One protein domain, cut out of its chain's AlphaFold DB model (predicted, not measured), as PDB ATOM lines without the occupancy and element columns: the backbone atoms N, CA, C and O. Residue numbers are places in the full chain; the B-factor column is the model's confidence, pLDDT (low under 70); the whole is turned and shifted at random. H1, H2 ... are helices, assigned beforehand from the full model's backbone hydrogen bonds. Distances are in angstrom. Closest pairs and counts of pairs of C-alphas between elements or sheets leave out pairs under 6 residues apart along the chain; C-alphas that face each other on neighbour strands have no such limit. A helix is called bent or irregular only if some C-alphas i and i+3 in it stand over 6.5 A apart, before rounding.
ATOM      1  N   PRO A   2      41.892 -45.907  -7.478       71.62
ATOM      2  CA  PRO A   2      42.065 -45.199  -8.740       71.62
ATOM      3  C   PRO A   2      42.065 -46.214  -9.882       71.62
ATOM      4  O   PRO A   2      42.671 -47.281  -9.758       71.62
ATOM      5  N   ILE A   3      41.344 -45.901 -10.952       84.19
ATOM      6  CA  ILE A   3      41.317 -46.742 -12.143       84.19
ATOM      7  C   ILE A   3      42.648 -46.589 -12.852       84.19
ATOM      8  O   ILE A   3      43.057 -45.476 -13.174       84.19
ATOM      9  N   THR A   4      43.300 -47.718 -13.091       90.00
ATOM     10  CA  THR A   4      44.548 -47.777 -13.840       90.00
ATOM     11  C   THR A   4      44.317 -48.493 -15.154       90.00
ATOM     12  O   THR A   4      43.687 -49.555 -15.179       90.00
ATOM     13  N   ILE A   5      44.846 -47.939 -16.239       90.31
ATOM     14  CA  ILE A   5      44.850 -48.637 -17.524       90.31
ATOM     15  C   ILE A   5      45.747 -49.887 -17.417       90.31
ATOM     16  O   ILE A   5      46.785 -49.833 -16.752       90.31
ATOM     17  N   PRO A   6      45.364 -51.027 -18.031       93.38
ATOM     18  CA  PRO A   6      46.201 -52.223 -18.051       93.38
ATOM     19  C   PRO A   6      47.605 -51.934 -18.588       93.38
ATOM     20  O   PRO A   6      47.775 -51.160 -19.534       93.38
ATOM     21  N   ALA A   7      48.613 -52.578 -18.000       90.94
ATOM     22  CA  ALA A   7      50.010 -52.332 -18.343       90.94
ATOM     23  C   ALA A   7      50.304 -52.609 -19.826       90.94
ATOM     24  O   ALA A   7      51.080 -51.870 -20.427       90.94
ATOM     25  N   GLU A   8      49.647 -53.604 -20.438       93.25
ATOM     26  CA  GLU A   8      49.831 -53.904 -21.864       93.25
ATOM     27  C   GLU A   8      49.402 -52.726 -22.752       93.25
ATOM     28  O   GLU A   8      50.091 -52.374 -23.704       93.25
ATOM     29  N   VAL A   9      48.301 -52.056 -22.402       91.62
ATOM     30  CA  VAL A   9      47.785 -50.900 -23.149       91.62
ATOM     31  C   VAL A   9      48.700 -49.683 -22.977       91.62
ATOM     32  O   VAL A   9      48.885 -48.916 -23.918       91.62
ATOM     33  N   TYR A  10      49.298 -49.506 -21.795       93.00
ATOM     34  CA  TYR A  10      50.285 -48.447 -21.561       93.00
ATOM     35  C   TYR A  10      51.540 -48.629 -22.431       93.00
ATOM     36  O   TYR A  10      52.003 -47.655 -23.023       93.00
ATOM     37  N   ILE A  11      52.052 -49.863 -22.532       93.19
ATOM     38  CA  ILE A  11      53.243 -50.201 -23.331       93.19
ATOM     39  C   ILE A  11      53.009 -49.879 -24.814       93.19
ATOM     40  O   ILE A  11      53.826 -49.189 -25.417       93.19
ATOM     41  N   GLU A  12      51.862 -50.264 -25.374       93.94
ATOM     42  CA  GLU A  12      51.493 -49.944 -26.764       93.94
ATOM     43  C   GLU A  12      51.463 -48.425 -27.035       93.94
ATOM     44  O   GLU A  12      51.962 -47.939 -28.054       93.94
ATOM     45  N   PHE A  13      50.927 -47.627 -26.101       93.56
ATOM     46  CA  PHE A  13      50.962 -46.163 -26.218       93.56
ATOM     47  C   PHE A  13      52.383 -45.596 -26.117       93.56
ATOM     48  O   PHE A  13      52.703 -44.621 -26.805       93.56
ATOM     49  N   GLU A  14      53.223 -46.168 -25.253       94.50
ATOM     50  CA  GLU A  14      54.618 -45.764 -25.075       94.50
ATOM     51  C   GLU A  14      55.453 -46.041 -26.330       94.50
ATOM     52  O   GLU A  14      56.187 -45.148 -26.767       94.50
ATOM     53  N   GLU A  15      55.273 -47.205 -26.960       94.25
ATOM     54  CA  GLU A  15      55.925 -47.576 -28.222       94.25
ATOM     55  C   GLU A  15      55.491 -46.678 -29.392       94.25
ATOM     56  O   GLU A  15      56.328 -46.240 -30.184       94.25
ATOM     57  N   ALA A  16      54.203 -46.336 -29.485       94.06
ATOM     58  CA  ALA A  16      53.673 -45.546 -30.597       94.06
ATOM     59  C   ALA A  16      53.930 -44.028 -30.485       94.06
ATOM     60  O   ALA A  16      54.064 -43.340 -31.500       94.06
ATOM     61  N   LEU A  17      53.941 -43.470 -29.267       93.00
ATOM     62  CA  LEU A  17      53.887 -42.015 -29.036       93.00
ATOM     63  C   LEU A  17      55.079 -41.463 -28.238       93.00
ATOM     64  O   LEU A  17      55.253 -40.239 -28.177       93.00
ATOM     65  N   GLY A  18      55.881 -42.339 -27.627       93.56
ATOM     66  CA  GLY A  18      56.927 -42.000 -26.667       93.56
ATOM     67  C   GLY A  18      56.393 -41.778 -25.244       93.56
ATOM     68  O   GLY A  18      55.295 -41.253 -25.041       93.56
ATOM     69  N   SER A  19      57.217 -42.126 -24.248       91.00
ATOM     70  CA  SER A  19      56.876 -42.194 -22.811       91.00
ATOM     71  C   SER A  19      56.107 -40.981 -22.262       91.00
ATOM     72  O   SER A  19      55.052 -41.120 -21.646       91.00
ATOM     73  N   GLU A  20      56.571 -39.758 -22.548       92.88
ATOM     74  CA  GLU A  20      55.939 -38.528 -22.043       92.88
ATOM     75  C   GLU A  20      54.523 -38.301 -22.588       92.88
ATOM     76  O   GLU A  20      53.623 -37.863 -21.865       92.88
ATOM     77  N   ARG A  21      54.302 -38.590 -23.877       93.19
ATOM     78  CA  ARG A  21      52.980 -38.428 -24.496       93.19
ATOM     79  C   ARG A  21      52.039 -39.539 -24.049       93.19
ATOM     80  O   ARG A  21      50.902 -39.233 -23.693       93.19
ATOM     81  N   ALA A  22      52.532 -40.776 -23.992       94.19
ATOM     82  CA  ALA A  22      51.787 -41.929 -23.496       94.19
ATOM     83  C   ALA A  22      51.280 -41.695 -22.068       94.19
ATOM     84  O   ALA A  22      50.079 -41.775 -21.820       94.19
ATOM     85  N   LYS A  23      52.158 -41.263 -21.154       93.44
ATOM     86  CA  LYS A  23      51.800 -40.959 -19.763       93.44
ATOM     87  C   LYS A  23      50.720 -39.883 -19.639       93.44
ATOM     88  O   LYS A  23      49.792 -40.036 -18.850       93.44
ATOM     89  N   LYS A  24      50.815 -38.795 -20.412       93.69
ATOM     90  CA  LYS A  24      49.802 -37.721 -20.398       93.69
ATOM     91  C   LYS A  24      48.446 -38.205 -20.903       93.69
ATOM     92  O   LYS A  24      47.429 -37.853 -20.310       93.69
ATOM     93  N   ILE A  25      48.439 -38.993 -21.977       93.00
ATOM     94  CA  ILE A  25      47.213 -39.548 -22.558       93.00
ATOM     95  C   ILE A  25      46.580 -40.550 -21.596       93.00
ATOM     96  O   ILE A  25      45.395 -40.427 -21.308       93.00
ATOM     97  N   VAL A  26      47.363 -41.472 -21.034       94.06
ATOM     98  CA  VAL A  26      46.871 -42.465 -20.072       94.06
ATOM     99  C   VAL A  26      46.291 -41.791 -18.832       94.06
ATOM    100  O   VAL A  26      45.152 -42.075 -18.489       94.06
ATOM    101  N   LEU A  27      46.979 -40.811 -18.236       92.00
ATOM    102  CA  LEU A  27      46.439 -40.056 -17.096       92.00
ATOM    103  C   LEU A  27      45.133 -39.321 -17.428       92.00
ATOM    104  O   LEU A  27      44.258 -39.187 -16.572       92.00
ATOM    105  N   ALA A  28      45.002 -38.790 -18.647       92.38
ATOM    106  CA  ALA A  28      43.769 -38.147 -19.084       92.38
ATOM    107  C   ALA A  28      42.638 -39.171 -19.262       92.38
ATOM    108  O   ALA A  28      41.520 -38.918 -18.816       92.38
ATOM    109  N   LEU A  29      42.932 -40.332 -19.853       92.62
ATOM    110  CA  LEU A  29      41.974 -41.422 -20.032       92.62
ATOM    111  C   LEU A  29      41.525 -42.007 -18.693       92.62
ATOM    112  O   LEU A  29      40.327 -42.152 -18.478       92.62
ATOM    113  N   GLU A  30      42.448 -42.272 -17.770       93.62
ATOM    114  CA  GLU A  30      42.143 -42.750 -16.417       93.62
ATOM    115  C   GLU A  30      41.207 -41.786 -15.688       93.62
ATOM    116  O   GLU A  30      40.215 -42.219 -15.111       93.62
ATOM    117  N   LYS A  31      41.451 -40.471 -15.785       92.38
ATOM    118  CA  LYS A  31      40.552 -39.454 -15.217       92.38
ATOM    119  C   LYS A  31      39.160 -39.472 -15.845       92.38
ATOM    120  O   LYS A  31      38.176 -39.319 -15.128       92.38
ATOM    121  N   VAL A  32      39.071 -39.623 -17.167       93.19
ATOM    122  CA  VAL A  32      37.783 -39.690 -17.874       93.19
ATOM    123  C   VAL A  32      37.023 -40.960 -17.489       93.19
ATOM    124  O   VAL A  32      35.832 -40.881 -17.203       93.19
ATOM    125  N   ILE A  33      37.699 -42.109 -17.428       92.25
ATOM    126  CA  ILE A  33      37.083 -43.381 -17.033       92.25
ATOM    127  C   ILE A  33      36.628 -43.321 -15.569       92.25
ATOM    128  O   ILE A  33      35.505 -43.718 -15.274       92.25
ATOM    129  N   ASP A  34      37.451 -42.790 -14.661       92.50
ATOM    130  CA  ASP A  34      37.099 -42.634 -13.241       92.50
ATOM    131  C   ASP A  34      35.862 -41.745 -13.068       92.50
ATOM    132  O   ASP A  34      34.907 -42.131 -12.392       92.50
ATOM    133  N   TYR A  35      35.818 -40.615 -13.777       91.88
ATOM    134  CA  TYR A  35      34.646 -39.742 -13.817       91.88
ATOM    135  C   TYR A  35      33.388 -40.467 -14.329       91.88
ATOM    136  O   TYR A  35      32.325 -40.378 -13.710       91.88
ATOM    137  N   GLU A  36      33.502 -41.218 -15.427       92.31
ATOM    138  CA  GLU A  36      32.369 -41.920 -16.039       92.31
ATOM    139  C   GLU A  36      31.836 -43.050 -15.144       92.31
ATOM    140  O   GLU A  36      30.623 -43.174 -14.961       92.31
ATOM    141  N   ILE A  37      32.721 -43.839 -14.520       91.62
ATOM    142  CA  ILE A  37      32.321 -44.900 -13.585       91.62
ATOM    143  C   ILE A  37      31.631 -44.308 -12.357       91.62
ATOM    144  O   ILE A  37      30.583 -44.813 -11.948       91.62
ATOM    145  N   VAL A  38      32.174 -43.234 -11.774       92.75
ATOM    146  CA  VAL A  38      31.564 -42.572 -10.611       92.75
ATOM    147  C   VAL A  38      30.176 -42.023 -10.953       92.75
ATOM    148  O   VAL A  38      29.243 -42.180 -10.156       92.75
ATOM    149  N   ASN A  39      30.002 -41.440 -12.142       94.31
ATOM    150  CA  ASN A  39      28.702 -40.964 -12.612       94.31
ATOM    151  C   ASN A  39      27.706 -42.106 -12.822       94.31
ATOM    152  O   ASN A  39      26.603 -42.048 -12.276       94.31
ATOM    153  N   LYS A  40      28.095 -43.161 -13.548       95.56
ATOM    154  CA  LYS A  40      27.266 -44.360 -13.763       95.56
ATOM    155  C   LYS A  40      26.849 -44.997 -12.442       95.56
ATOM    156  O   LYS A  40      25.670 -45.263 -12.240       95.56
ATOM    157  N   TRP A  41      27.787 -45.179 -11.513       95.44
ATOM    158  CA  TRP A  41      27.495 -45.719 -10.185       95.44
ATOM    159  C   TRP A  41      26.495 -44.850  -9.418       95.44
ATOM    160  O   TRP A  41      25.568 -45.365  -8.791       95.44
ATOM    161  N   SER A  42      26.656 -43.526  -9.485       95.69
ATOM    162  CA  SER A  42      25.746 -42.580  -8.836       95.69
ATOM    163  C   SER A  42      24.343 -42.625  -9.446       95.69
ATOM    164  O   SER A  42      23.367 -42.619  -8.696       95.69
ATOM    165  N   GLN A  43      24.238 -42.728 -10.776       96.88
ATOM    166  CA  GLN A  43      22.968 -42.893 -11.490       96.88
ATOM    167  C   GLN A  43      22.282 -44.205 -11.108       96.88
ATOM    168  O   GLN A  43      21.165 -44.174 -10.605       96.88
ATOM    169  N   THR A  44      22.970 -45.343 -11.232       97.00
ATOM    170  CA  THR A  44      22.393 -46.654 -10.903       97.00
ATOM    171  C   THR A  44      21.987 -46.741  -9.432       97.00
ATOM    172  O   THR A  44      20.928 -47.268  -9.109       97.00
ATOM    173  N   LYS A  45      22.778 -46.176  -8.509       97.50
ATOM    174  CA  LYS A  45      22.405 -46.109  -7.088       97.50
ATOM    175  C   LYS A  45      21.144 -45.269  -6.862       97.50
ATOM    176  O   LYS A  45      20.352 -45.596  -5.978       97.50
ATOM    177  N   PHE A  46      20.981 -44.180  -7.609       97.25
ATOM    178  CA  PHE A  46      19.789 -43.343  -7.544       97.25
ATOM    179  C   PHE A  46      18.561 -44.075  -8.101       97.25
ATOM    180  O   PHE A  46      17.551 -44.140  -7.408       97.25
ATOM    181  N   GLU A  47      18.675 -44.681  -9.283       96.94
ATOM    182  CA  GLU A  47      17.614 -45.468  -9.928       96.94
ATOM    183  C   GLU A  47      17.150 -46.626  -9.037       96.94
ATOM    184  O   GLU A  47      15.962 -46.739  -8.751       96.94
ATOM    185  N   LEU A  48      18.084 -47.415  -8.490       96.69
ATOM    186  CA  LEU A  48      17.766 -48.506  -7.563       96.69
ATOM    187  C   LEU A  48      17.036 -48.009  -6.314       96.69
ATOM    188  O   LEU A  48      16.108 -48.652  -5.830       96.69
ATOM    189  N   ARG A  49      17.454 -46.864  -5.761       96.00
ATOM    190  CA  ARG A  49      16.775 -46.272  -4.605       96.00
ATOM    191  C   ARG A  49      15.354 -45.834  -4.966       96.00
ATOM    192  O   ARG A  49      14.462 -46.014  -4.144       96.00
ATOM    193  N   ASP A  50      15.159 -45.251  -6.144       94.81
ATOM    194  CA  ASP A  50      13.849 -44.802  -6.621       94.81
ATOM    195  C   ASP A  50      12.901 -45.982  -6.871       94.81
ATOM    196  O   ASP A  50      11.766 -45.966  -6.401       94.81
ATOM    197  N   GLU A  51      13.377 -47.044  -7.527       94.38
ATOM    198  CA  GLU A  51      12.606 -48.275  -7.732       94.38
ATOM    199  C   GLU A  51      12.219 -48.937  -6.407       94.38
ATOM    200  O   GLU A  51      11.049 -49.253  -6.198       94.38
ATOM    201  N   LEU A  52      13.160 -49.069  -5.465       92.50
ATOM    202  CA  LEU A  52      12.863 -49.642  -4.149       92.50
ATOM    203  C   LEU A  52      11.829 -48.820  -3.372       92.50
ATOM    204  O   LEU A  52      10.997 -49.390  -2.673       92.50
ATOM    205  N   LEU A  53      11.853 -47.489  -3.482       91.25
ATOM    206  CA  LEU A  53      10.881 -46.629  -2.802       91.25
ATOM    207  C   LEU A  53       9.465 -46.739  -3.381       91.25
ATOM    208  O   LEU A  53       8.519 -46.448  -2.652       91.25
ATOM    209  N   LYS A  54       9.301 -47.164  -4.641       91.19
ATOM    210  CA  LYS A  54       7.977 -47.382  -5.255       91.19
ATOM    211  C   LYS A  54       7.271 -48.625  -4.718       91.19
ATOM    212  O   LYS A  54       6.049 -48.634  -4.644       91.19
ATOM    213  N   GLU A  55       8.032 -49.648  -4.341       90.75
ATOM    214  CA  GLU A  55       7.500 -50.927  -3.849       90.75
ATOM    215  C   GLU A  55       7.247 -50.927  -2.330       90.75
ATOM    216  O   GLU A  55       6.561 -51.802  -1.798       90.75
ATOM    217  N   ILE A  56       7.811 -49.964  -1.594       91.44
ATOM    218  CA  ILE A  56       7.666 -49.897  -0.137       91.44
ATOM    219  C   ILE A  56       6.383 -49.152   0.225       91.44
ATOM    220  O   ILE A  56       6.216 -47.977  -0.098       91.44
ATOM    221  N   ALA A  57       5.525 -49.815   1.005       90.06
ATOM    222  CA  ALA A  57       4.368 -49.175   1.614       90.06
ATOM    223  C   ALA A  57       4.801 -47.969   2.460       90.06
ATOM    224  O   ALA A  57       5.621 -48.061   3.382       90.06
TER     225      ALA A  57
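AT A GLANCE: This is residues 2 to 57 of the 153 residues of an uncharacterized protein of Candidatus Chrysopegis kryptomonas (UniProt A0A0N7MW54). A short helix, H1, folds back on the beginning of a very long one, H2, as a lopsided helical hairpin at one end of a rod, and residues 38 to 57, of which 38 to 55 belong to H2, stick out from it as a long free arm. The leading residues 2 to 6 belong to no named element and come before H1. The printed part has 56 residues with two named helices, H1 then H2, and no named strand; its class is all helix. The whole is extended, with a radius of gyration of the C-alphas of 18.0 A, and spans 60 by 16 by 15 A.

IN THESE COORDINATES: The printed part begins at Pro 2, whose C-alpha is at (42.065, -45.199, -8.740). H1 holds residues 7 to 17, begins with C-alpha 7 at (50.010, -52.332, -18.343) and measures 15.4 A from first to last C-alpha. H2 holds residues 19 to 55 and measures 53.6 A from first to last C-alpha, ending with C-alpha 55 at (7.500, -50.927, -3.849).

HOW THE PARTS SIT: H1 and H2 touch, with 9 pairs of C-alphas within 8 A. The closest C-alphas of the two are those of Glu 14 and Ala 22, 5.0 A apart. H2 touches H1 with residues 19 to 26 alone. The two helices form a helical hairpin, running opposite ways at a steep tilt of 44 degrees. Each O i to N i+4 pair is within hydrogen-bond range in H1, and 32 of 33 are in H2. Neither helix is bent.

THE WHOLE: The C-alphas of Gly 18 and Ala 57 are the two farthest apart, at 60.1 A. Without the stretch that stands free, the body has 36 residues and spans 28 by 16 by 11 A. The link from H1 to H2 is tight, with 1 residue between them. The printed part has no cut. The mean pLDDT of the printed part is 92.8, and no printed residue is under 70.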